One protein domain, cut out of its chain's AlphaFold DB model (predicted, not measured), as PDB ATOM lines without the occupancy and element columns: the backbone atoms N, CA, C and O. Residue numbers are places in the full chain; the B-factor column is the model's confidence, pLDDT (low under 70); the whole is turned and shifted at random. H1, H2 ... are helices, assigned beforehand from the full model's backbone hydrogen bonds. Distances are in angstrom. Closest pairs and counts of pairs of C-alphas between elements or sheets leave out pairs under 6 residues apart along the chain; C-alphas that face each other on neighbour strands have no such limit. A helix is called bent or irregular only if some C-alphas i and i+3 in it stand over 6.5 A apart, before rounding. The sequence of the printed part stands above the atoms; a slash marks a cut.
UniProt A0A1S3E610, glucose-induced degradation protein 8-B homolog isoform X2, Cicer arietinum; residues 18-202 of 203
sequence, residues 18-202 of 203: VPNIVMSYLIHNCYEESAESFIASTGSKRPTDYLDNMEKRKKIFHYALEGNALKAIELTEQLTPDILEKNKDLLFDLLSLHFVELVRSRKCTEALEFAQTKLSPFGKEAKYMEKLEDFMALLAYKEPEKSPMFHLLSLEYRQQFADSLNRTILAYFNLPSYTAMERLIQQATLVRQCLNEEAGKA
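Overview. This is residues 18 to 202 of the 203 residues of the protein "glucose-induced degradation protein 8-B homolog isoform X2" of Cicer arietinum (UniProt A0A1S3E610). What would one see first in this model? Residues 185 to 202, of which 185 to 201 belong to the long helix H11, stick out from one end of an elongated body of helices, the end where the pair H1 and H2 lies. The rest of the body is a bundle: H3, H4 and H10 come next after that pair, then H6, with H7 and H8 at the far end. What is it made of, and how large is it? The printed part has 185 residues with eleven named helices, H1 to H11 in that order, and no named strand; its class is all helix. It is loose, with a radius of gyration of the C-alphas of 19.7 A, and only just flat, spanning 55 by 54 by 30 A.

Arrangement. Where does the longest helix meet the body? H11, residues 180 to 201, touches H1, residues 18 to 28, with residues 180 to 181 alone, at a steep tilt of 65 degrees, opposite ways; the closest C-alphas, of Ile 21 and Ala 180, are 5.7 A apart. H1 forms a helical hairpin with H2, residues 32 to 42, at a shallow tilt of 17 degrees, the closest C-alphas being those of Leu 26 and Ala 35 at 5.6 A. What comes next, walking away from H11? H1 and H3, residues 50 to 65, only just touch, with 3 pairs of C-alphas within 8 A; the closest, of Ile 27 and Met 54, are 6.9 A apart. H3 forms a hairpin with H4, residues 69 to 79, with the C-alphas of Ile 60 and Ala 72 closest at 4.8 A. H3 also touches H10, residues 155 to 172, with the C-alphas of Phe 61 and Ala 162 closest at 5.2 A, at a shallow tilt of 33 degrees, only just short of steep. Which helix is the hub? H6, residues 88 to 104, touches six helices, among them H10, through residues 90 to 97 of H6 alone, with the C-alphas of Asp 93 and Phe 161 closest at 6.9 A, and H7, residues 108 to 124, its hairpin partner, with those of Leu 102 and Ala 111 closest at 5.3 A. H7 and H8, residues 126 to 139, form another hairpin, with the C-alphas of Gly 123 and Met 129 closest at 5.6 A; H3, H4, H6, H7, H8 and H10 are an up and down bundle, each running against the one before it in the chain. H5, residues 83 to 86, and H6 only just touch, with 3 pairs of C-alphas within 8 A, and only at the corner, while H9, residues 150 to 153, touches H6, with the C-alphas of Val 100 and Leu 153 closest at 6.6 A. What do the backbones show? In H1, H2, H3, H4, H6, H10 and H11 every O i to N i+4 pair is within hydrogen-bond range; H7 has 8 of 13, H8 6 of 10, and H5 and H9 are too short for such a pair.

Along the chain. Where do the long helices run? H11 goes from C-alpha 180 at (132.518, 139.925, 71.600) to C-alpha 201 at (102.925, 132.482, 81.058), 31.9 A. H10 is 25.8 A long, H6 24.0 A, H7 22.8 A, H3 21.6 A and H8 21.1 A; H1 begins at C-alpha 18, (131.247, 140.067, 61.659). Which helices are irregular? H7 is only just irregular, with C-alphas 118 and 121 6.8 A apart, and has a kink of 50 degrees near residue 118; H8 is irregular, with C-alphas 127 and 130 7.3 A apart.

Size, cuts and confidence. How far does it reach? The two C-alphas farthest apart, of Thr 109 and Ala 202, are 61.5 A apart; without residues 185 to 202, which stand free, the body spans 56 by 32 by 27 A. Are there cuts, long links or weak places? The printed part has no cut, and no link is long. The mean pLDDT of the printed part is 90.8, and residues 48 to 49 and 198 to 202 are under 70.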
ATOM      1  N   VAL A  18     130.944 141.507  61.654       89.94
ATOM      2  CA  VAL A  18     131.247 140.067  61.659       89.94
ATOM      3  C   VAL A  18     132.761 139.810  61.597       89.94
ATOM      4  O   VAL A  18     133.262 139.110  62.482       89.94
ATOM      5  N   PRO A  19     133.531 140.399  60.652       91.00
ATOM      6  CA  PRO A  19     134.985 140.273  60.659       91.00
ATOM      7  C   PRO A  19     135.641 140.725  61.963       91.00
ATOM      8  O   PRO A  19     136.525 140.036  62.467       91.00
ATOM      9  N   ASN A  20     135.191 141.834  62.552       89.00
ATOM     10  CA  ASN A  20     135.744 142.336  63.810       89.00
ATOM     11  C   ASN A  20     135.457 141.389  64.984       89.00
ATOM     12  O   ASN A  20     136.348 141.139  65.800       89.00
ATOM     13  N   ILE A  21     134.245 140.831  65.061       91.88
ATOM     14  CA  ILE A  21     133.862 139.861  66.094       91.88
ATOM     15  C   ILE A  21     134.737 138.611  65.984       91.88
ATOM     16  O   ILE A  21     135.332 138.201  66.984       91.88
ATOM     17  N   VAL A  22     134.876 138.044  64.781       92.69
ATOM     18  CA  VAL A  22     135.713 136.855  64.543       92.69
ATOM     19  C   VAL A  22     137.179 137.152  64.858       92.69
ATOM     20  O   VAL A  22     137.799 136.410  65.616       92.69
ATOM     21  N   MET A  23     137.717 138.272  64.371       89.81
ATOM     22  CA  MET A  23     139.096 138.680  64.653       89.81
ATOM     23  C   MET A  23     139.349 138.822  66.156       89.81
ATOM     24  O   MET A  23     140.343 138.310  66.670       89.81
ATOM     25  N   SER A  24     138.434 139.480  66.877       88.94
ATOM     26  CA  SER A  24     138.552 139.657  68.327       88.94
ATOM     27  C   SER A  24     138.589 138.318  69.066       88.94
ATOM     28  O   SER A  24     139.357 138.170  70.013       88.94
ATOM     29  N   TYR A  25     137.819 137.329  68.601       92.06
ATOM     30  CA  TYR A  25     137.794 135.987  69.172       92.06
ATOM     31  C   TYR A  25     139.116 135.244  68.948       92.06
ATOM     32  O   TYR A  25     139.670 134.683  69.895       92.06
ATOM     33  N   LEU A  26     139.651 135.282  67.722       91.62
ATOM     34  CA  LEU A  26     140.926 134.636  67.392       91.62
ATOM     35  C   LEU A  26     142.090 135.250  68.184       91.62
ATOM     36  O   LEU A  26     142.928 134.523  68.714       91.62
ATOM     37  N   ILE A  27     142.116 136.581  68.313       88.38
ATOM     38  CA  ILE A  27     143.159 137.303  69.058       88.38
ATOM     39  C   ILE A  27     143.071 137.030  70.561       88.38
ATOM     40  O   ILE A  27     144.092 136.808  71.213       88.38
ATOM     41  N   HIS A  28     141.863 137.049  71.127       89.69
ATOM     42  CA  HIS A  28     141.640 136.792  72.551       89.69
ATOM     43  C   HIS A  28     142.133 135.397  72.956       89.69
ATOM     44  O   HIS A  28     142.898 135.289  73.916       89.69
ATOM     45  N   ASN A  29     141.798 134.374  72.160       88.88
ATOM     46  CA  ASN A  29     142.153 132.969  72.400       88.88
ATOM     47  C   ASN A  29     143.540 132.566  71.870       88.88
ATOM     48  O   ASN A  29     143.885 131.387  71.868       88.88
ATOM     49  N   CYS A  30     144.355 133.522  71.418       89.62
ATOM     50  CA  CYS A  30     145.713 133.259  70.938       89.62
ATOM     51  C   CYS A  30     145.802 132.320  69.706       89.62
ATOM     52  O   CYS A  30     146.829 131.672  69.484       89.62
ATOM     53  N   TYR A  31     144.769 132.295  68.853       90.00
ATOM     54  CA  TYR A  31     144.740 131.556  67.581       90.00
ATOM     55  C   TYR A  31     145.440 132.325  66.458       90.00
ATOM     56  O   TYR A  31     144.820 132.825  65.523       90.00
ATOM     57  N   GLU A  32     146.757 132.441  66.584       87.69
ATOM     58  CA  GLU A  32     147.618 133.275  65.738       87.69
ATOM     59  C   GLU A  32     147.545 132.910  64.250       87.69
ATOM     60  O   GLU A  32     147.166 133.747  63.438       87.69
ATOM     61  N   GLU A  33     147.810 131.650  63.897       89.75
ATOM     62  CA  GLU A  33     147.799 131.178  62.501       89.75
ATOM     63  C   GLU A  33     146.431 131.390  61.834       89.75
ATOM     64  O   GLU A  33     146.323 131.793  60.670       89.75
ATOM     65  N   SER A  34     145.358 131.160  62.600       93.69
ATOM     66  CA  SER A  34     143.990 131.408  62.154       93.69
ATOM     67  C   SER A  34     143.724 132.900  61.979       93.69
ATOM     68  O   SER A  34     143.118 133.286  60.982       93.69
ATOM     69  N   ALA A  35     144.195 133.747  62.899       90.88
ATOM     70  CA  ALA A  35     144.063 135.197  62.793       90.88
ATOM     71  C   ALA A  35     144.796 135.732  61.557       90.88
ATOM     72  O   ALA A  35     144.239 136.544  60.823       90.88
ATOM     73  N   GLU A  36     146.006 135.247  61.270       90.31
ATOM     74  CA  GLU A  36     146.764 135.655  60.083       90.31
ATOM     75  C   GLU A  36     146.076 135.249  58.779       90.31
ATOM     76  O   GLU A  36     145.906 136.080  57.881       90.31
ATOM     77  N   SER A  37     145.614 134.001  58.697       93.81
ATOM     78  CA  SER A  37     144.847 133.506  57.546       93.81
ATOM     79  C   SER A  37     143.544 134.295  57.357       93.81
ATOM     80  O   SER A  37     143.136 134.612  56.234       93.81
ATOM     81  N   PHE A  38     142.897 134.673  58.463       93.19
ATOM     82  CA  PHE A  38     141.685 135.483  58.457       93.19
ATOM     83  C   PHE A  38     141.951 136.929  58.004       93.19
ATOM     84  O   PHE A  38     141.198 137.474  57.195       93.19
ATOM     85  N   ILE A  39     143.052 137.546  58.444       90.94
ATOM     86  CA  ILE A  39     143.501 138.867  57.972       90.94
ATOM     87  C   ILE A  39     143.733 138.846  56.457       90.94
ATOM     88  O   ILE A  39     143.217 139.709  55.746       90.94
ATOM     89  N   ALA A  40     144.478 137.850  55.966       91.50
ATOM     90  CA  ALA A  40     144.836 137.737  54.555       91.50
ATOM     91  C   ALA A  40     143.608 137.563  53.646       91.50
ATOM     92  O   ALA A  40     143.570 138.122  52.552       91.50
ATOM     93  N   SER A  41     142.595 136.824  54.107       91.19
ATOM     94  CA  SER A  41     141.369 136.564  53.339       91.19
ATOM     95  C   SER A  41     140.340 137.696  53.402       91.19
ATOM     96  O   SER A  41     139.621 137.911  52.430       91.19
ATOM     97  N   THR A  42     140.265 138.436  54.513       89.25
ATOM     98  CA  THR A  42     139.254 139.496  54.708       89.25
ATOM     99  C   THR A  42     139.754 140.908  54.402       89.25
ATOM    100  O   THR A  42     138.955 141.841  54.361       89.25
ATOM    101  N   GLY A  43     141.065 141.103  54.228       83.88
ATOM    102  CA  GLY A  43     141.663 142.436  54.093       83.88
ATOM    103  C   GLY A  43     141.569 143.282  55.372       83.88
ATOM    104  O   GLY A  43     141.733 144.504  55.325       83.88
ATOM    105  N   SER A  44     141.282 142.651  56.515       81.69
ATOM    106  CA  SER A  44     141.191 143.322  57.813       81.69
ATOM    107  C   SER A  44     142.539 143.916  58.223       81.69
ATOM    108  O   SER A  44     143.598 143.358  57.945       81.69
ATOM    109  N   LYS A  45     142.528 145.054  58.925       79.12
ATOM    110  CA  LYS A  45     143.770 145.630  59.453       79.12
ATOM    111  C   LYS A  45     144.256 144.833  60.659       79.12
ATOM    112  O   LYS A  45     143.468 144.481  61.534       79.12
ATOM    113  N   ARG A  46     145.569 144.623  60.723       75.31
ATOM    114  CA  ARG A  46     146.256 144.155  61.926       75.31
ATOM    115  C   ARG A  46     146.084 145.193  63.044       75.31
ATOM    116  O   ARG A  46     146.385 146.363  62.793       75.31
ATOM    117  N   PRO A  47     145.607 144.817  64.244       74.19
ATOM    118  CA  PRO A  47     145.662 145.709  65.399       74.19
ATOM    119  C   PRO A  47     147.119 146.080  65.726       74.19
ATOM    120  O   PRO A  47     148.042 145.380  65.324       74.19
ATOM    121  N   THR A  48     147.365 147.186  66.420       68.38
ATOM    122  CA  THR A  48     148.731 147.580  66.813       68.38
ATOM    123  C   THR A  48     149.177 146.773  68.042       68.38
ATOM    124  O   THR A  48     148.352 146.506  68.912       68.38
ATOM    125  N   ASP A  49     150.445 146.349  68.101       64.56
ATOM    126  CA  ASP A  49     151.098 145.640  69.229       64.56
ATOM    127  C   ASP A  49     150.450 144.319  69.707       64.56
ATOM    128  O   ASP A  49     150.801 143.774  70.757       64.56
ATOM    129  N   TYR A  50     149.519 143.753  68.932       71.06
ATOM    130  CA  TYR A  50     148.785 142.545  69.329       71.06
ATOM    131  C   TYR A  50     149.619 141.259  69.294       71.06
ATOM    132  O   TYR A  50     149.370 140.387  70.119       71.06
ATOM    133  N   LEU A  51     150.597 141.132  68.386       71.00
ATOM    134  CA  LEU A  51     151.379 139.898  68.201       71.00
ATOM    135  C   LEU A  51     152.252 139.580  69.421       71.00
ATOM    136  O   LEU A  51     152.147 138.488  69.971       71.00
ATOM    137  N   ASP A  52     153.025 140.549  69.913       72.94
ATOM    138  CA  ASP A  52     153.921 140.351  71.060       72.94
ATOM    139  C   ASP A  52     153.158 139.985  72.340       72.94
ATOM    140  O   ASP A  52     153.596 139.139  73.126       72.94
ATOM    141  N   ASN A  53     152.004 140.619  72.573       80.88
ATOM    142  CA  ASN A  53     151.154 140.292  73.717       80.88
ATOM    143  C   ASN A  53     150.537 138.895  73.542       80.88
ATOM    144  O   ASN A  53     150.583 138.079  74.462       80.88
ATOM    145  N   MET A  54     150.025 138.595  72.347       86.81
ATOM    146  CA  MET A  54     149.407 137.314  72.010       86.81
ATOM    147  C   MET A  54     150.388 136.146  72.146       86.81
ATOM    148  O   MET A  54     150.030 135.150  72.765       86.81
ATOM    149  N   GLU A  55     151.630 136.268  71.671       88.38
ATOM    150  CA  GLU A  55     152.636 135.205  71.786       88.38
ATOM    151  C   GLU A  55     152.983 134.912  73.256       88.38
ATOM    152  O   GLU A  55     153.029 133.752  73.683       88.38
ATOM    153  N   LYS A  56     153.173 135.962  74.067       91.88
ATOM    154  CA  LYS A  56     153.445 135.814  75.507       91.88
ATOM    155  C   LYS A  56     152.259 135.176  76.233       91.88
ATOM    156  O   LYS A  56     152.458 134.222  76.988       91.88
ATOM    157  N   ARG A  57     151.028 135.629  75.962       92.81
ATOM    158  CA  ARG A  57     149.814 135.025  76.538       92.81
ATOM    159  C   ARG A  57     149.615 133.583  76.087       92.81
ATOM    160  O   ARG A  57     149.264 132.750  76.913       92.81
ATOM    161  N   LYS A  58     149.881 133.264  74.816       92.69
ATOM    162  CA  LYS A  58     149.798 131.901  74.263       92.69
ATOM    163  C   LYS A  58     150.694 130.939  75.036       92.69
ATOM    164  O   LYS A  58     150.238 129.866  75.419       92.69
ATOM    165  N   LYS A  59     151.939 131.343  75.325       94.44
ATOM    166  CA  LYS A  59     152.877 130.544  76.134       94.44
ATOM    167  C   LYS A  59     152.337 130.305  77.543       94.44
ATOM    168  O   LYS A  59     152.309 129.164  77.990       94.44
ATOM    169  N   ILE A  60     151.875 131.359  78.219       95.19
ATOM    170  CA  ILE A  60     151.300 131.265  79.571       95.19
ATOM    171  C   ILE A  60     150.088 130.321  79.595       95.19
ATOM    172  O   ILE A  60     150.032 129.401  80.411       95.19
ATOM    173  N   PHE A  61     149.152 130.525  78.667       93.62
ATOM    174  CA  PHE A  61     147.947 129.716  78.514       93.62
ATOM    175  C   PHE A  61     148.281 128.237  78.287       93.62
ATOM    176  O   PHE A  61     147.711 127.365  78.938       93.62
ATOM    177  N   HIS A  62     149.241 127.953  77.404       93.94
ATOM    178  CA  HIS A  62     149.639 126.587  77.085       93.94
ATOM    179  C   HIS A  62     150.251 125.867  78.291       93.94
ATOM    180  O   HIS A  62     149.817 124.767  78.616       93.94
ATOM    181  N   TYR A  63     151.163 126.516  79.025       95.94
ATOM    182  CA  TYR A  63     151.723 125.925  80.245       95.94
ATOM    183  C   TYR A  63     150.651 125.642  81.305       95.94
ATOM    184  O   TYR A  63     150.721 124.611  81.973       95.94
ATOM    185  N   ALA A  64     149.646 126.513  81.447       93.69
ATOM    186  CA  ALA A  64     148.514 126.250  82.334       93.69
ATOM    187  C   ALA A  64     147.697 125.033  81.856       93.69
ATOM    188  O   ALA A  64     147.433 124.121  82.637       93.69
ATOM    189  N   LEU A  65     147.363 124.962  80.566       92.81
ATOM    190  CA  LEU A  65     146.590 123.854  79.998       92.81
ATOM    191  C   LEU A  65     147.307 122.496  80.134       92.81
ATOM    192  O   LEU A  65     146.683 121.480  80.453       92.81
ATOM    193  N   GLU A  66     148.629 122.481  79.959       92.81
ATOM    194  CA  GLU A  66     149.473 121.292  80.130       92.81
ATOM    195  C   GLU A  66     149.654 120.870  81.602       92.81
ATOM    196  O   GLU A  66     150.157 119.780  81.872       92.81
ATOM    197  N   GLY A  67     149.217 121.692  82.563       90.31
ATOM    198  CA  GLY A  67     149.379 121.445  84.001       90.31
ATOM    199  C   GLY A  67     150.716 121.930  84.578       90.31
ATOM    200  O   GLY A  67     150.981 121.755  85.767       90.31
ATOM    201  N   ASN A  68     151.554 122.603  83.783       94.56
ATOM    202  CA  ASN A  68     152.789 123.237  84.248       94.56
ATOM    203  C   ASN A  68     152.511 124.627  84.851       94.56
ATOM    204  O   ASN A  68     152.974 125.668  84.374       94.56
ATOM    205  N   ALA A  69     151.738 124.637  85.933       93.62
ATOM    206  CA  ALA A  69     151.278 125.866  86.567       93.62
ATOM    207  C   ALA A  69     152.419 126.732  87.130       93.62
ATOM    208  O   ALA A  69     152.312 127.952  87.114       93.62
ATOM    209  N   LEU A  70     153.535 126.138  87.571       95.00
ATOM    210  CA  LEU A  70     154.684 126.909  88.067       95.00
ATOM    211  C   LEU A  70     155.322 127.751  86.958       95.00
ATOM    212  O   LEU A  70     155.632 128.920  87.183       95.00
ATOM    213  N   LYS A  71     155.465 127.191  85.748       96.75
ATOM    214  CA  LYS A  71     155.964 127.964  84.608       96.75
ATOM    215  C   LYS A  71     154.955 129.020  84.162       96.75
ATOM    216  O   LYS A  71     155.359 130.125  83.806       96.75
ATOM    217  N   ALA A  72     153.658 128.712  84.226       96.12
ATOM    218  CA  ALA A  72     152.607 129.694  83.967       96.12
ATOM    219  C   ALA A  72     152.660 130.869  84.963       96.12
ATOM    220  O   ALA A  72     152.593 132.015  84.525       96.12
ATOM    221  N   ILE A  73     152.850 130.607  86.264       95.38
ATOM    222  CA  ILE A  73     153.042 131.630  87.310       95.38
ATOM    223  C   ILE A  73     154.255 132.508  86.984       95.38
ATOM    224  O   ILE A  73     154.112 133.724  86.891       95.38
ATOM    225  N   GLU A  74     155.416 131.898  86.733       96.00
ATOM    226  CA  GLU A  74     156.662 132.619  86.437       96.00
ATOM    227  C   GLU A  74     156.499 133.570  85.239       96.00
ATOM    228  O   GLU A  74     156.841 134.750  85.312       96.00
ATOM    229  N   LEU A  75     155.942 133.073  84.130       96.19
ATOM    230  CA  LEU A  75     155.724 133.881  82.930       96.19
ATOM    231  C   LEU A  75     154.637 134.948  83.131       96.19
ATOM    232  O   LEU A  75     154.717 136.020  82.531       96.19
ATOM    233  N   THR A  76     153.639 134.677  83.976       95.50
ATOM    234  CA  THR A  76     152.597 135.651  84.332       95.50
ATOM    235  C   THR A  76     153.184 136.810  85.132       95.50
ATOM    236  O   THR A  76     152.908 137.961  84.807       95.50
ATOM    237  N   GLU A  77     154.044 136.547  86.117       94.75
ATOM    238  CA  GLU A  77     154.729 137.606  86.876       94.75
ATOM    239  C   GLU A  77     155.691 138.420  85.996       94.75
ATOM    240  O   GLU A  77     155.794 139.635  86.159       94.75
ATOM    241  N   GLN A  78     156.344 137.781  85.017       94.88
ATOM    242  CA  GLN A  78     157.193 138.474  84.038       94.88
ATOM    243  C   GLN A  78     156.395 139.390  83.096       94.88
ATOM    244  O   GLN A  78     156.876 140.462  82.731       94.88
ATOM    245  N   LEU A  79     155.201 138.966  82.665       93.31
ATOM    246  CA  LEU A  79     154.363 139.735  81.739       93.31
ATOM    247  C   LEU A  79     153.576 140.845  82.449       93.31
ATOM    248  O   LEU A  79     153.412 141.936  81.899       93.31
ATOM    249  N   THR A  80     153.067 140.553  83.641       92.94
ATOM    250  CA  THR A  80     152.176 141.419  84.418       92.94
ATOM    251  C   THR A  80     152.614 141.430  85.887       92.94
ATOM    252  O   THR A  80     152.072 140.665  86.692       92.94
ATOM    253  N   PRO A  81     153.594 142.280  86.251       92.19
ATOM    254  CA  PRO A  81     154.050 142.403  87.633       92.19
ATOM    255  C   PRO A  81     152.891 142.737  88.587       92.19
ATOM    256  O   PRO A  81     151.959 143.460  88.232       92.19
ATOM    257  N   ASP A  82     152.930 142.180  89.795       91.69
ATOM    258  CA  ASP A  82     151.935 142.337  90.870       91.69
ATOM    259  C   ASP A  82     150.547 141.713  90.628       91.69
ATOM    260  O   ASP A  82     149.700 141.772  91.525       91.69
ATOM    261  N   ILE A  83     150.246 141.140  89.452       93.00
ATOM    262  CA  ILE A  83     148.884 140.639  89.170       93.00
ATOM    263  C   ILE A  83     148.463 139.545  90.159       93.00
ATOM    264  O   ILE A  83     147.321 139.533  90.612       93.00
ATOM    265  N   LEU A  84     149.396 138.665  90.535       92.50
ATOM    266  CA  LEU A  84     149.157 137.559  91.464       92.50
ATOM    267  C   LEU A  84     149.111 138.029  92.921       92.50
ATOM    268  O   LEU A  84     148.402 137.440  93.732       92.50
ATOM    269  N   GLU A  85     149.809 139.119  93.247       90.94
ATOM    270  CA  GLU A  85     149.719 139.754  94.566       90.94
ATOM    271  C   GLU A  85     148.362 140.443  94.756       90.94
ATOM    272  O   GLU A  85     147.746 140.346  95.820       90.94
ATOM    273  N   LYS A  86     147.870 141.116  93.707       92.56
ATOM    274  CA  LYS A  86     146.585 141.833  93.706       92.56
ATOM    275  C   LYS A  86     145.391 140.890  93.552       92.56
ATOM    276  O   LYS A  86     144.313 141.197  94.057       92.56
ATOM    277  N   ASN A  87     145.568 139.754  92.879       93.31
ATOM    278  CA  ASN A  87     144.520 138.770  92.636       93.31
ATOM    279  C   ASN A  87     144.850 137.425  93.301       93.31
ATOM    280  O   ASN A  87     145.343 136.486  92.670       93.31
ATOM    281  N   LYS A  88     144.513 137.327  94.593       93.38
ATOM    282  CA  LYS A  88     144.658 136.092  95.376       93.38
ATOM    283  C   LYS A  88     143.854 134.917  94.822       93.38
ATOM    284  O   LYS A  88     144.283 133.783  95.002       93.38
ATOM    285  N   ASP A  89     142.712 135.171  94.178       93.50
ATOM    286  CA  ASP A  89     141.878 134.108  93.608       93.50
ATOM    287  C   ASP A  89     142.613 133.426  92.448       93.50
ATOM    288  O   ASP A  89     142.727 132.203  92.432       93.50
ATOM    289  N   LEU A  90     143.230 134.210  91.556       93.12
ATOM    290  CA  LEU A  90     144.067 133.678  90.478       93.12
ATOM    291  C   LEU A  90     145.286 132.916  91.015       93.12
ATOM    292  O   LEU A  90     145.620 131.841  90.514       93.12
ATOM    293  N   LEU A  91     145.962 133.458  92.033       94.56
ATOM    294  CA  LEU A  91     147.106 132.779  92.641       94.56
ATOM    295  C   LEU A  91     146.689 131.435  93.257       94.56
ATOM    296  O   LEU A  91     147.343 130.422  93.014       94.56
ATOM    297  N   PHE A  92     145.595 131.417  94.021       95.00
ATOM    298  CA  PHE A  92     145.040 130.192  94.594       95.00
ATOM    299  C   PHE A  92     144.739 129.155  93.509       95.00
ATOM    300  O   PHE A  92     145.119 127.990  93.633       95.00
ATOM    301  N   ASP A  93     144.115 129.599  92.426       93.12
ATOM    302  CA  ASP A  93     143.740 128.782  91.287       93.12
ATOM    303  C   ASP A  93     144.960 128.134  90.596       93.12
ATOM    304  O   ASP A  93     144.978 126.921  90.366       93.12
ATOM    305  N   LEU A  94     146.031 128.896  90.351       93.81
ATOM    306  CA  LEU A  94     147.271 128.375  89.757       93.81
ATOM    307  C   LEU A  94     148.019 127.408  90.686       93.81
ATOM    308  O   LEU A  94     148.515 126.369  90.242       93.81
ATOM    309  N   LEU A  95     148.099 127.716  91.984       95.50
ATOM    310  CA  LEU A  95     148.728 126.819  92.959       95.50
ATOM    311  C   LEU A  95     147.940 125.509  93.081       95.50
ATOM    312  O   LEU A  95     148.528 124.430  93.150       95.50
ATOM    313  N   SER A  96     146.613 125.597  93.044       94.44
ATOM    314  CA  SER A  96     145.725 124.439  93.062       94.44
ATOM    315  C   SER A  96     145.923 123.542  91.843       94.44
ATOM    316  O   SER A  96     146.002 122.323  91.982       94.44
ATOM    317  N   LEU A  97     146.083 124.131  90.655       94.75
ATOM    318  CA  LEU A  97     146.393 123.396  89.430       94.75
ATOM    319  C   LEU A  97     147.712 122.612  89.552       94.75
ATOM    320  O   LEU A  97     147.768 121.445  89.163       94.75
ATOM    321  N   HIS A  98     148.753 123.209  90.146       96.12
ATOM    322  CA  HIS A  98     150.006 122.490  90.410       96.12
ATOM    323  C   HIS A  98     149.813 121.326  91.388       96.12
ATOM    324  O   HIS A  98     150.310 120.226  91.151       96.12
ATOM    325  N   PHE A  99     149.078 121.557  92.479       96.56
ATOM    326  CA  PHE A  99     148.781 120.515  93.457       96.56
ATOM    327  C   PHE A  99     148.061 119.326  92.804       96.56
ATOM    328  O   PHE A  99     148.485 118.181  92.968       96.56
ATOM    329  N   VAL A 100     147.024 119.595  92.008       95.19
ATOM    330  CA  VAL A 100     146.286 118.573  91.251       95.19
ATOM    331  C   VAL A 100     147.222 117.798  90.318       95.19
ATOM    332  O   VAL A 100     147.112 116.575  90.226       95.19
ATOM    333  N   GLU A 101     148.184 118.463  89.675       95.06
ATOM    334  CA  GLU A 101     149.167 117.801  88.810       95.06
ATOM    335  C   GLU A 101     150.119 116.871  89.585       95.06
ATOM    336  O   GLU A 101     150.423 115.766  89.121       95.06
ATOM    337  N   LEU A 102     150.546 117.265  90.790       96.38
ATOM    338  CA  LEU A 102     151.346 116.409  91.673       96.38
ATOM    339  C   LEU A 102     150.559 115.165  92.105       96.38
ATOM    340  O   LEU A 102     151.088 114.049  92.057       96.38
ATOM    341  N   VAL A 103     149.284 115.341  92.465       95.62
ATOM    342  CA  VAL A 103     148.382 114.236  92.820       95.62
ATOM    343  C   VAL A 103     148.178 113.296  91.631       95.62
ATOM    344  O   VAL A 103     148.331 112.081  91.776       95.62
ATOM    345  N   ARG A 104     147.927 113.843  90.437       92.94
ATOM    346  CA  ARG A 104     147.788 113.080  89.186       92.94
ATOM    347  C   ARG A 104     149.047 112.275  88.857       92.94
ATOM    348  O   ARG A 104     148.956 111.128  88.429       92.94
ATOM    349  N   SER A 105     150.219 112.843  89.135       93.81
ATOM    350  CA  SER A 105     151.525 112.185  88.978       93.81
ATOM    351  C   SER A 105     151.868 111.203  90.110       93.81
ATOM    352  O   SER A 105     152.968 110.655  90.136       93.81
ATOM    353  N   ARG A 106     150.950 110.977  91.060       94.19
ATOM    354  CA  ARG A 106     151.101 110.111  92.249       94.19
ATOM    355  C   ARG A 106     152.238 110.510  93.188       94.19
ATOM    356  O   ARG A 106     152.676 109.720  94.024       94.19
ATOM    357  N   LYS A 107     152.660 111.769  93.118       95.38
ATOM    358  CA  LYS A 107     153.693 112.364  93.968       95.38
ATOM    359  C   LYS A 107     153.075 112.890  95.264       95.38
ATOM    360  O   LYS A 107     153.093 114.085  95.540       95.38
ATOM    361  N   CYS A 108     152.475 111.995  96.051       92.88
ATOM    362  CA  CYS A 108     151.657 112.376  97.210       92.88
ATOM    363  C   CYS A 108     152.446 113.146  98.282       92.88
ATOM    364  O   CYS A 108     151.909 114.064  98.892       92.88
ATOM    365  N   THR A 109     153.717 112.794  98.501       94.94
ATOM    366  CA  THR A 109     154.588 113.492  99.459       94.94
ATOM    367  C   THR A 109     154.886 114.917  99.003       94.94
ATOM    368  O   THR A 109     154.664 115.849  99.767       94.94
ATOM    369  N   GLU A 110     155.276 115.099  97.735       97.00
ATOM    370  CA  GLU A 110     155.500 116.424  97.137       97.00
ATOM    371  C   GLU A 110     154.212 117.265  97.166       97.00
ATOM    372  O   GLU A 110     154.250 118.444  97.511       97.00
ATOM    373  N   ALA A 111     153.057 116.662  96.856       96.75
ATOM    374  CA  ALA A 111     151.759 117.337  96.904       96.75
ATOM    375  C   ALA A 111     151.424 117.840  98.317       96.75
ATOM    376  O   ALA A 111     150.966 118.972  98.481       96.75
ATOM    377  N   LEU A 112     151.674 117.020  99.340       95.94
ATOM    378  CA  LEU A 112     151.400 117.362 100.733       95.94
ATOM    379  C   LEU A 112     152.338 118.465 101.245       95.94
ATOM    380  O   LEU A 112     151.867 119.430 101.847       95.94
ATOM    381  N   GLU A 113     153.635 118.373 100.951       97.19
ATOM    382  CA  GLU A 113     154.613 119.425 101.267       97.19
ATOM    383  C   GLU A 113     154.257 120.749 100.575       97.19
ATOM    384  O   GLU A 113     154.276 121.822 101.194       97.19
ATOM    385  N   PHE A 114     153.867 120.677  99.297       97.00
ATOM    386  CA  PHE A 114     153.423 121.836  98.535       97.00
ATOM    387  C   PHE A 114     152.165 122.462  99.145       97.00
ATOM    388  O   PHE A 114     152.131 123.674  99.359       97.00
ATOM    389  N   ALA A 115     151.153 121.660  99.488       95.94
ATOM    390  CA  ALA A 115     149.928 122.149 100.109       95.94
ATOM    391  C   ALA A 115     150.196 122.843 101.452       95.94
ATOM    392  O   ALA A 115     149.726 123.960 101.682       95.94
ATOM    393  N   GLN A 116     151.006 122.228 102.315       95.31
ATOM    394  CA  GLN A 116     151.375 122.805 103.609       95.31
ATOM    395  C   GLN A 116     152.117 124.138 103.463       95.31
ATOM    396  O   GLN A 116     151.899 125.053 104.257       95.31
ATOM    397  N   THR A 117     152.957 124.268 102.435       96.12
ATOM    398  CA  THR A 117     153.782 125.463 102.220       96.12
ATOM    399  C   THR A 117     153.031 126.579 101.493       96.12
ATOM    400  O   THR A 117     153.139 127.747 101.862       96.12
ATOM    401  N   LYS A 118     152.300 126.241 100.424       96.06
ATOM    402  CA  LYS A 118     151.747 127.206  99.462       96.06
ATOM    403  C   LYS A 118     150.234 127.383  99.571       96.06
ATOM    404  O   LYS A 118     149.758 128.482  99.311       96.06
ATOM    405  N   LEU A 119     149.487 126.352  99.976       95.12
ATOM    406  CA  LEU A 119     148.020 126.401 100.076       95.12
ATOM    407  C   LEU A 119     147.518 126.705 101.497       95.12
ATOM    408  O   LEU A 119     146.475 127.335 101.654       95.12
ATOM    409  N   SER A 120     148.278 126.346 102.535       92.56
ATOM    410  CA  SER A 120     147.945 126.624 103.944       92.56
ATOM    411  C   SER A 120     147.555 128.086 104.245       92.56
ATOM    412  O   SER A 120     146.582 128.294 104.975       92.56
ATOM    413  N   PRO A 121     148.203 129.124 103.663       92.88
ATOM    414  CA  PRO A 121     147.782 130.513 103.867       92.88
ATOM    415  C   PRO A 121     146.326 130.795 103.461       92.88
ATOM    416  O   PRO A 121     145.676 131.625 104.094       92.88
ATOM    417  N   PHE A 122     145.809 130.088 102.453       94.81
ATOM    418  CA  PHE A 122     144.440 130.236 101.951       94.81
ATOM    419  C   PHE A 122     143.408 129.534 102.842       94.81
ATOM    420  O   PHE A 122     142.262 129.971 102.900       94.81
ATOM    421  N   GLY A 123     143.813 128.524 103.618       90.50
ATOM    422  CA  GLY A 123     142.931 127.797 104.541       90.50
ATOM    423  C   GLY A 123     142.385 128.636 105.703       90.50
ATOM    424  O   GLY A 123     141.528 128.175 106.447       90.50
ATOM    425  N   LYS A 124     142.854 129.876 105.882       89.31
ATOM    426  CA  LYS A 124     142.299 130.816 106.873       89.31
ATOM    427  C   LYS A 124     141.100 131.605 106.343       89.31
ATOM    428  O   LYS A 124     140.370 132.194 107.136       89.31
ATOM    429  N   GLU A 125     140.915 131.659 105.026       92.81
ATOM    430  CA  GLU A 125     139.833 132.406 104.391       92.81
ATOM    431  C   GLU A 125     138.710 131.433 103.997       92.81
ATOM    432  O   GLU A 125     138.902 130.545 103.168       92.81
ATOM    433  N   ALA A 126     137.514 131.611 104.569       93.25
ATOM    434  CA  ALA A 126     136.393 130.675 104.404       93.25
ATOM    435  C   ALA A 126     136.013 130.413 102.935       93.25
ATOM    436  O   ALA A 126     135.605 129.308 102.597       93.25
ATOM    437  N   LYS A 127     136.207 131.404 102.054       95.25
ATOM    438  CA  LYS A 127     135.906 131.291 100.619       95.25
ATOM    439  C   LYS A 127     136.727 130.229  99.873       95.25
ATOM    440  O   LYS A 127     136.301 129.805  98.808       95.25
ATOM    441  N   TYR A 128     137.884 129.815 100.399       95.50
ATOM    442  CA  TYR A 128     138.732 128.792  99.772       95.50
ATOM    443  C   TYR A 128     138.612 127.418 100.431       95.50
ATOM    444  O   TYR A 128     139.136 126.449  99.889       95.50
ATOM    445  N   MET A 129     137.961 127.327 101.596       94.06
ATOM    446  CA  MET A 129     137.983 126.116 102.419       94.06
ATOM    447  C   MET A 129     137.369 124.918 101.699       94.06
ATOM    448  O   MET A 129     138.014 123.885 101.601       94.06
ATOM    449  N   GLU A 130     136.171 125.079 101.138       94.50
ATOM    450  CA  GLU A 130     135.469 124.002 100.426       94.50
ATOM    451  C   GLU A 130     136.324 123.449  99.275       94.50
ATOM    452  O   GLU A 130     136.620 122.259  99.208       94.50
ATOM    453  N   LYS A 131     136.858 124.342  98.435       93.81
ATOM    454  CA  LYS A 131     137.715 123.958  97.308       93.81
ATOM    455  C   LYS A 131     139.029 123.304  97.771       93.81
ATOM    456  O   LYS A 131     139.519 122.383  97.125       93.81
ATOM    457  N   LEU A 132     139.600 123.745  98.897       95.12
ATOM    458  CA  LEU A 132     140.760 123.096  99.520       95.12
ATOM    459  C   LEU A 132     140.434 121.681 100.003       95.12
ATOM    460  O   LEU A 132     141.226 120.773  99.756       95.12
ATOM    461  N   GLU A 133     139.300 121.490 100.673       94.88
ATOM    462  CA  GLU A 133     138.843 120.178 101.142       94.88
ATOM    463  C   GLU A 133     138.664 119.208  99.970       94.88
ATOM    464  O   GLU A 133     139.181 118.087 100.028       94.88
ATOM    465  N   ASP A 134     138.056 119.664  98.874       95.62
ATOM    466  CA  ASP A 134     137.887 118.870  97.656       95.62
ATOM    467  C   ASP A 134     139.234 118.427  97.056       95.62
ATOM    468  O   ASP A 134     139.410 117.265  96.673       95.62
ATOM    469  N   PHE A 135     140.232 119.316  97.025       94.44
ATOM    470  CA  PHE A 135     141.579 118.947  96.588       94.44
ATOM    471  C   PHE A 135     142.242 117.944  97.533       94.44
ATOM    472  O   PHE A 135     142.816 116.955  97.070       94.44
ATOM    473  N   MET A 136     142.158 118.159  98.849       94.00
ATOM    474  CA  MET A 136     142.752 117.242  99.829       94.00
ATOM    475  C   MET A 136     142.086 115.866  99.791       94.00
ATOM    476  O   MET A 136     142.767 114.855  99.977       94.00
ATOM    477  N   ALA A 137     140.790 115.797  99.474       95.81
ATOM    478  CA  ALA A 137     140.073 114.538  99.317       95.81
ATOM    479  C   ALA A 137     140.690 113.643  98.229       95.81
ATOM    480  O   ALA A 137     140.632 112.420  98.353       95.81
ATOM    481  N   LEU A 138     141.342 114.206  97.202       95.94
ATOM    482  CA  LEU A 138     142.045 113.421  96.179       95.94
ATOM    483  C   LEU A 138     143.201 112.587  96.758       95.94
ATOM    484  O   LEU A 138     143.456 111.488  96.267       95.94
ATOM    485  N   LEU A 139     143.867 113.061  97.821       94.50
ATOM    486  CA  LEU A 139     144.971 112.343  98.476       94.50
ATOM    487  C   LEU A 139     144.506 111.100  99.246       94.50
ATOM    488  O   LEU A 139     145.304 110.196  99.491       94.50
ATOM    489  N   ALA A 140     143.227 111.033  99.625       94.19
ATOM    490  CA  ALA A 140     142.671 109.888 100.348       94.19
ATOM    491  C   ALA A 140     142.549 108.627  99.469       94.19
ATOM    492  O   ALA A 140     142.342 107.526  99.985       94.19
ATOM    493  N   TYR A 141     142.692 108.768  98.147       94.12
ATOM    494  CA  TYR A 141     142.530 107.684  97.186       94.12
ATOM    495  C   TYR A 141     143.871 107.312  96.561       94.12
ATOM    496  O   TYR A 141     144.582 108.146  96.011       94.12
ATOM    497  N   LYS A 142     144.188 106.009  96.565       90.19
ATOM    498  CA  LYS A 142     145.369 105.485  95.856       90.19
ATOM    499  C   LYS A 142     145.321 105.802  94.363       90.19
ATOM    500  O   LYS A 142     146.365 106.019  93.760       90.19
ATOM    501  N   GLU A 143     144.122 105.759  93.789       93.44
ATOM    502  CA  GLU A 143     143.799 106.117  92.410       93.44
ATOM    503  C   GLU A 143     142.902 107.364  92.451       93.44
ATOM    504  O   GLU A 143     141.697 107.220  92.673       93.44
ATOM    505  N   PRO A 144     143.465 108.578  92.298       94.62
ATOM    506  CA  PRO A 144     142.715 109.834  92.390       94.62
ATOM    507  C   PRO A 144     141.527 109.918  91.423       94.62
ATOM    508  O   PRO A 144     140.530 110.573  91.713       94.62
ATOM    509  N   GLU A 145     141.585 109.200  90.302       94.44
ATOM    510  CA  GLU A 145     140.525 109.125  89.294       94.44
ATOM    511  C   GLU A 145     139.271 108.388  89.793       94.44
ATOM    512  O   GLU A 145     138.202 108.516  89.202       94.44
ATOM    513  N   LYS A 146     139.389 107.617  90.884       95.06
ATOM    514  CA  LYS A 146     138.264 106.950  91.559       95.06
ATOM    515  C   LYS A 146     137.667 107.790  92.690       95.06
ATOM    516  O   LYS A 146     136.705 107.355  93.320       95.06
ATOM    517  N   SER A 147     138.241 108.958  92.973       96.50
ATOM    518  CA  SER A 147     137.706 109.887  93.966       96.50
ATOM    519  C   SER A 147     136.374 110.477  93.490       96.50
ATOM    520  O   SER A 147     136.227 110.748  92.298       96.50
ATOM    521  N   PRO A 148     135.429 110.800  94.391       96.44
ATOM    522  CA  PRO A 148     134.295 111.671  94.071       96.44
ATOM    523  C   PRO A 148     134.717 113.005  93.424       96.44
ATOM    524  O   PRO A 148     133.969 113.585  92.639       96.44
ATOM    525  N   MET A 149     135.946 113.455  93.696       96.50
ATOM    526  CA  MET A 149     136.536 114.686  93.165       96.50
ATOM    527  C   MET A 149     137.303 114.495  91.845       96.50
ATOM    528  O   MET A 149     138.038 115.384  91.422       96.50
ATOM    529  N   PHE A 150     137.134 113.361  91.150       95.69
ATOM    530  CA  PHE A 150     137.852 113.055  89.899       95.69
ATOM    531  C   PHE A 150     137.714 114.140  88.818       95.69
ATOM    532  O   PHE A 150     138.603 114.303  87.982       95.69
ATOM    533  N   HIS A 151     136.613 114.896  88.824       95.31
ATOM    534  CA  HIS A 151     136.362 115.977  87.874       95.31
ATOM    535  C   HIS A 151     137.427 117.087  87.952       95.31
ATOM    536  O   HIS A 151     137.729 117.701  86.928       95.31
ATOM    537  N   LEU A 152     138.080 117.276  89.105       94.75
ATOM    538  CA  LEU A 152     139.196 118.214  89.281       94.75
ATOM    539  C   LEU A 152     140.467 117.782  88.527       94.75
ATOM    540  O   LEU A 152     141.349 118.596  88.287       94.75
ATOM    541  N   LEU A 153     140.579 116.514  88.120       94.06
ATOM    542  CA  LEU A 153     141.707 116.002  87.325       94.06
ATOM    543  C   LEU A 153     141.479 116.157  85.810       94.06
ATOM    544  O   LEU A 153     142.391 115.906  85.008       94.06
ATOM    545  N   SER A 154     140.258 116.532  85.417       94.12
ATOM    546  CA  SER A 154     139.821 116.568  84.024       94.12
ATOM    547  C   SER A 154     140.525 117.654  83.212       94.12
ATOM    548  O   SER A 154     141.028 118.647  83.742       94.12
ATOM    549  N   LEU A 155     140.549 117.466  81.891       93.31
ATOM    550  CA  LEU A 155     141.026 118.495  80.969       93.31
ATOM    551  C   LEU A 155     140.132 119.742  81.013       93.31
ATOM    552  O   LEU A 155     140.651 120.850  80.984       93.31
ATOM    553  N   GLU A 156     138.817 119.552  81.143       93.44
ATOM    554  CA  GLU A 156     137.834 120.634  81.267       93.44
ATOM    555  C   GLU A 156     138.157 121.547  82.452       93.44
ATOM    556  O   GLU A 156     138.177 122.767  82.316       93.44
ATOM    557  N   TYR A 157     138.508 120.961  83.600       91.62
ATOM    558  CA  TYR A 157     138.925 121.739  84.756       91.62
ATOM    559  C   TYR A 157     140.147 122.600  84.424       91.62
ATOM    560  O   TYR A 157     140.099 123.808  84.614       91.62
ATOM    561  N   ARG A 158     141.207 122.024  83.833       92.50
ATOM    562  CA  ARG A 158     142.416 122.779  83.434       92.50
ATOM    563  C   ARG A 158     142.129 123.877  82.420       92.50
ATOM    564  O   ARG A 158     142.707 124.955  82.527       92.50
ATOM    565  N   GLN A 159     141.237 123.611  81.469       93.06
ATOM    566  CA  GLN A 159     140.794 124.589  80.482       93.06
ATOM    567  C   GLN A 159     140.186 125.814  81.174       93.06
ATOM    568  O   GLN A 159     140.567 126.937  80.863       93.06
ATOM    569  N   GLN A 160     139.343 125.612  82.192       91.75
ATOM    570  CA  GLN A 160     138.753 126.711  82.959       91.75
ATOM    571  C   GLN A 160     139.811 127.571  83.673       91.75
ATOM    572  O   GLN A 160     139.666 128.795  83.713       91.75
ATOM    573  N   PHE A 161     140.903 126.977  84.178       90.69
ATOM    574  CA  PHE A 161     142.035 127.742  84.732       90.69
ATOM    575  C   PHE A 161     142.773 128.532  83.664       90.69
ATOM    576  O   PHE A 161     143.047 129.713  83.866       90.69
ATOM    577  N   ALA A 162     143.103 127.886  82.545       93.31
ATOM    578  CA  ALA A 162     143.812 128.525  81.445       93.31
ATOM    579  C   ALA A 162     143.004 129.713  80.892       93.31
ATOM    580  O   ALA A 162     143.554 130.802  80.697       93.31
ATOM    581  N   ASP A 163     141.688 129.544  80.753       92.00
ATOM    582  CA  ASP A 163     140.766 130.607  80.367       92.00
ATOM    583  C   ASP A 163     140.744 131.716  81.425       92.00
ATOM    584  O   ASP A 163     141.011 132.870  81.096       92.00
ATOM    585  N   SER A 164     140.498 131.396  82.702       92.25
ATOM    586  CA  SER A 164     140.481 132.376  83.805       92.25
ATOM    587  C   SER A 164     141.771 133.206  83.875       92.25
ATOM    588  O   SER A 164     141.731 134.440  83.980       92.25
ATOM    589  N   LEU A 165     142.922 132.550  83.715       93.88
ATOM    590  CA  LEU A 165     144.235 133.183  83.644       93.88
ATOM    591  C   LEU A 165     144.335 134.144  82.453       93.88
ATOM    592  O   LEU A 165     144.661 135.318  82.644       93.88
ATOM    593  N   ASN A 166     143.998 133.692  81.241       93.69
ATOM    594  CA  ASN A 166     144.023 134.538  80.044       93.69
ATOM    595  C   ASN A 166     143.094 135.756  80.188       93.69
ATOM    596  O   ASN A 166     143.494 136.883  79.888       93.69
ATOM    597  N   ARG A 167     141.882 135.559  80.726       92.38
ATOM    598  CA  ARG A 167     140.913 136.637  80.990       92.38
ATOM    599  C   ARG A 167     141.448 137.669  81.981       92.38
ATOM    600  O   ARG A 167     141.216 138.865  81.799       92.38
ATOM    601  N   THR A 168     142.163 137.214  83.005       93.25
ATOM    602  CA  THR A 168     142.758 138.087  84.021       93.25
ATOM    603  C   THR A 168     143.922 138.895  83.447       93.25
ATOM    604  O   THR A 168     143.999 140.101  83.676       93.25
ATOM    605  N   ILE A 169     144.775 138.276  82.623       92.69
ATOM    606  CA  ILE A 169     145.861 138.978  81.921       92.69
ATOM    607  C   ILE A 169     145.294 140.023  80.951       92.69
ATOM    608  O   ILE A 169     145.775 141.152  80.902       92.69
ATOM    609  N   LEU A 170     144.239 139.688  80.203       91.50
ATOM    610  CA  LEU A 170     143.545 140.645  79.337       91.50
ATOM    611  C   LEU A 170     142.997 141.835  80.132       91.50
ATOM    612  O   LEU A 170     143.234 142.981  79.748       91.50
ATOM    613  N   ALA A 171     142.334 141.575  81.261       91.19
ATOM    614  CA  ALA A 171     141.806 142.622  82.131       91.19
ATOM    615  C   ALA A 171     142.912 143.555  82.651       91.19
ATOM    616  O   ALA A 171     142.718 144.768  82.690       91.19
ATOM    617  N   TYR A 172     144.084 143.009  82.986       90.88
ATOM    618  CA  TYR A 172     145.246 143.794  83.414       90.88
ATOM    619  C   TYR A 172     145.695 144.807  82.350       90.88
ATOM    620  O   TYR A 172     146.042 145.940  82.675       90.88
ATOM    621  N   PHE A 173     145.621 144.438  81.069       88.81
ATOM    622  CA  PHE A 173     145.912 145.337  79.947       88.81
ATOM    623  C   PHE A 173     144.720 146.217  79.528       88.81
ATOM    624  O   PHE A 173     144.770 146.845  78.472       88.81
ATOM    625  N   ASN A 174     143.652 146.289  80.335       88.81
ATOM    626  CA  ASN A 174     142.392 146.972  80.013       88.81
ATOM    627  C   ASN A 174     141.736 146.466  78.715       88.81
ATOM    628  O   ASN A 174     141.039 147.209  78.021       88.81
ATOM    629  N   LEU A 175     141.956 145.194  78.383       88.31
ATOM    630  CA  LEU A 175     141.315 144.519  77.262       88.31
ATOM    631  C   LEU A 175     140.077 143.742  77.742       88.31
ATOM    632  O   LEU A 175     139.999 143.351  78.910       88.31
ATOM    633  N   PRO A 176     139.098 143.480  76.858       87.00
ATOM    634  CA  PRO A 176     137.909 142.722  77.224       87.00
ATOM    635  C   PRO A 176     138.253 141.317  77.737       87.00
ATOM    636  O   PRO A 176     138.852 140.514  77.026       87.00
ATOM    637  N   SER A 177     137.808 140.989  78.954       88.38
ATOM    638  CA  SER A 177     137.970 139.645  79.528       88.38
ATOM    639  C   SER A 177     137.177 138.579  78.776       88.38
ATOM    640  O   SER A 177     137.534 137.414  78.824       88.38
ATOM    641  N   TYR A 178     136.116 138.953  78.067       88.50
ATOM    642  CA  TYR A 178     135.340 138.048  77.220       88.50
ATOM    643  C   TYR A 178     135.373 138.557  75.791       88.50
ATOM    644  O   TYR A 178     135.384 139.768  75.553       88.50
ATOM    645  N   THR A 179     135.338 137.630  74.846       89.69
ATOM    646  CA  THR A 179     135.218 137.957  73.429       89.69
ATOM    647  C   THR A 179     133.859 138.583  73.133       89.69
ATOM    648  O   THR A 179     132.858 138.292  73.796       89.69
ATOM    649  N   ALA A 180     133.796 139.416  72.091       91.38
ATOM    650  CA  ALA A 180     132.518 139.925  71.600       91.38
ATOM    651  C   ALA A 180     131.573 138.766  71.240       91.38
ATOM    652  O   ALA A 180     130.388 138.814  71.551       91.38
ATOM    653  N   MET A 181     132.118 137.689  70.668       94.00
ATOM    654  CA  MET A 181     131.368 136.485  70.316       94.00
ATOM    655  C   MET A 181     130.717 135.819  71.538       94.00
ATOM    656  O   MET A 181     129.508 135.600  71.526       94.00
ATOM    657  N   GLU A 182     131.472 135.551  72.611       91.19
ATOM    658  CA  GLU A 182     130.917 134.982  73.851       91.19
ATOM    659  C   GLU A 182     129.814 135.877  74.430       91.19
ATOM    660  O   GLU A 182     128.755 135.383  74.812       91.19
ATOM    661  N   ARG A 183     130.030 137.200  74.462       92.81
ATOM    662  CA  ARG A 183     129.040 138.156  74.981       92.81
ATOM    663  C   ARG A 183     127.754 138.163  74.163       92.81
ATOM    664  O   ARG A 183     126.672 138.130  74.745       92.81
ATOM    665  N   LEU A 184     127.866 138.161  72.837       93.50
ATOM    666  CA  LEU A 184     126.712 138.121  71.939       93.50
ATOM    667  C   LEU A 184     125.933 136.808  72.089       93.50
ATOM    668  O   LEU A 184     124.707 136.832  72.157       93.50
ATOM    669  N   ILE A 185     126.625 135.670  72.223       94.19
ATOM    670  CA  ILE A 185     125.983 134.367  72.455       94.19
ATOM    671  C   ILE A 185     125.275 134.335  73.817       94.19
ATOM    672  O   ILE A 185     124.146 133.848  73.906       94.19
ATOM    673  N   GLN A 186     125.899 134.872  74.871       92.44
ATOM    674  CA  GLN A 186     125.280 134.995  76.197       92.44
ATOM    675  C   GLN A 186     124.002 135.840  76.133       92.44
ATOM    676  O   GLN A 186     122.956 135.411  76.618       92.44
ATOM    677  N   GLN A 187     124.064 137.005  75.481       93.12
ATOM    678  CA  GLN A 187     122.910 137.887  75.295       93.12
ATOM    679  C   GLN A 187     121.792 137.196  74.508       93.12
ATOM    680  O   GLN A 187     120.650 137.184  74.961       93.12
ATOM    681  N   ALA A 188     122.114 136.559  73.379       92.75
ATOM    682  CA  ALA A 188     121.140 135.828  72.572       92.75
ATOM    683  C   ALA A 188     120.496 134.665  73.348       92.75
ATOM    684  O   ALA A 188     119.292 134.428  73.237       92.75
ATOM    685  N   THR A 189     121.281 133.957  74.167       92.38
ATOM    686  CA  THR A 189     120.788 132.850  74.999       92.38
ATOM    687  C   THR A 189     119.802 133.340  76.054       92.38
ATOM    688  O   THR A 189     118.728 132.754  76.177       92.38
ATOM    689  N   LEU A 190     120.137 134.422  76.765       91.69
ATOM    690  CA  LEU A 190     119.267 135.020  77.779       91.69
ATOM    691  C   LEU A 190     117.978 135.571  77.166       91.69
ATOM    692  O   LEU A 190     116.894 135.261  77.651       91.69
ATOM    693  N   VAL A 191     118.074 136.319  76.062       90.50
ATOM    694  CA  VAL A 191     116.891 136.848  75.360       90.50
ATOM    695  C   VAL A 191     115.962 135.711  74.932       90.50
ATOM    696  O   VAL A 191     114.758 135.783  75.166       90.50
ATOM    697  N   ARG A 192     116.508 134.621  74.378       88.88
ATOM    698  CA  ARG A 192     115.717 133.441  74.002       88.88
ATOM    699  C   ARG A 192     115.012 132.797  75.201       88.88
ATOM    700  O   ARG A 192     113.883 132.342  75.056       88.88
ATOM    701  N   GLN A 193     115.665 132.733  76.362       89.44
ATOM    702  CA  GLN A 193     115.056 132.196  77.583       89.44
ATOM    703  C   GLN A 193     113.905 133.084  78.069       89.44
ATOM    704  O   GLN A 193     112.812 132.567  78.285       89.44
ATOM    705  N   CYS A 194     114.107 134.404  78.134       86.81
ATOM    706  CA  CYS A 194     113.065 135.351  78.541       86.81
ATOM    707  C   CYS A 194     111.823 135.272  77.639       86.81
ATOM    708  O   CYS A 194     110.707 135.159  78.140       86.81
ATOM    709  N   LEU A 195     112.016 135.249  76.314       84.62
ATOM    710  CA  LEU A 195     110.910 135.154  75.353       84.62
ATOM    711  C   LEU A 195     110.115 133.844  75.501       84.62
ATOM    712  O   LEU A 195     108.891 133.839  75.383       84.62
ATOM    713  N   ASN A 196     110.793 132.729  75.791       83.12
ATOM    714  CA  ASN A 196     110.127 131.445  76.023       83.12
ATOM    715  C   ASN A 196     109.344 131.420  77.348       83.12
ATOM    716  O   ASN A 196     108.273 130.818  77.414       83.12
ATOM    717  N   GLU A 197     109.852 132.068  78.399       76.62
ATOM    718  CA  GLU A 197     109.149 132.184  79.684       76.62
ATOM    719  C   GLU A 197     107.899 133.069  79.590       76.62
ATOM    720  O   GLU A 197     106.885 132.765  80.220       76.62
ATOM    721  N   GLU A 198     107.941 134.140  78.796       65.94
ATOM    722  CA  GLU A 198     106.773 134.984  78.512       65.94
ATOM    723  C   GLU A 198     105.709 134.224  77.711       65.94
ATOM    724  O   GLU A 198     104.528 134.270  78.061       65.94
ATOM    725  N   ALA A 199     106.121 133.442  76.706       61.62
ATOM    726  CA  ALA A 199     105.211 132.590  75.941       61.62
ATOM    727  C   ALA A 199     104.550 131.495  76.805       61.62
ATOM    728  O   ALA A 199     103.385 131.164  76.590       61.62
ATOM    729  N   GLY A 200     105.262 130.960  77.804       58.00
ATOM    730  CA  GLY A 200     104.737 129.953  78.736       58.00
ATOM    731  C   GLY A 200     103.800 130.499  79.820       58.00
ATOM    732  O   GLY A 200     103.030 129.731  80.389       58.00
ATOM    733  N   LYS A 201     103.837 131.808  80.107       55.56
ATOM    734  CA  LYS A 201     102.925 132.482  81.058       55.56
ATOM    735  C   LYS A 201     101.615 132.956  80.417       55.56
ATOM    736  O   LYS A 201     100.719 133.384  81.136       55.56
ATOM    737  N   ALA A 202     101.511 132.903  79.090       51.56
ATOM    738  CA  ALA A 202     100.346 133.345  78.326       51.56
ATOM    739  C   ALA A 202      99.309 132.228  78.055       51.56
ATOM    740  O   ALA A 202      98.452 132.403  77.187       51.56
TER     741      ALA A 202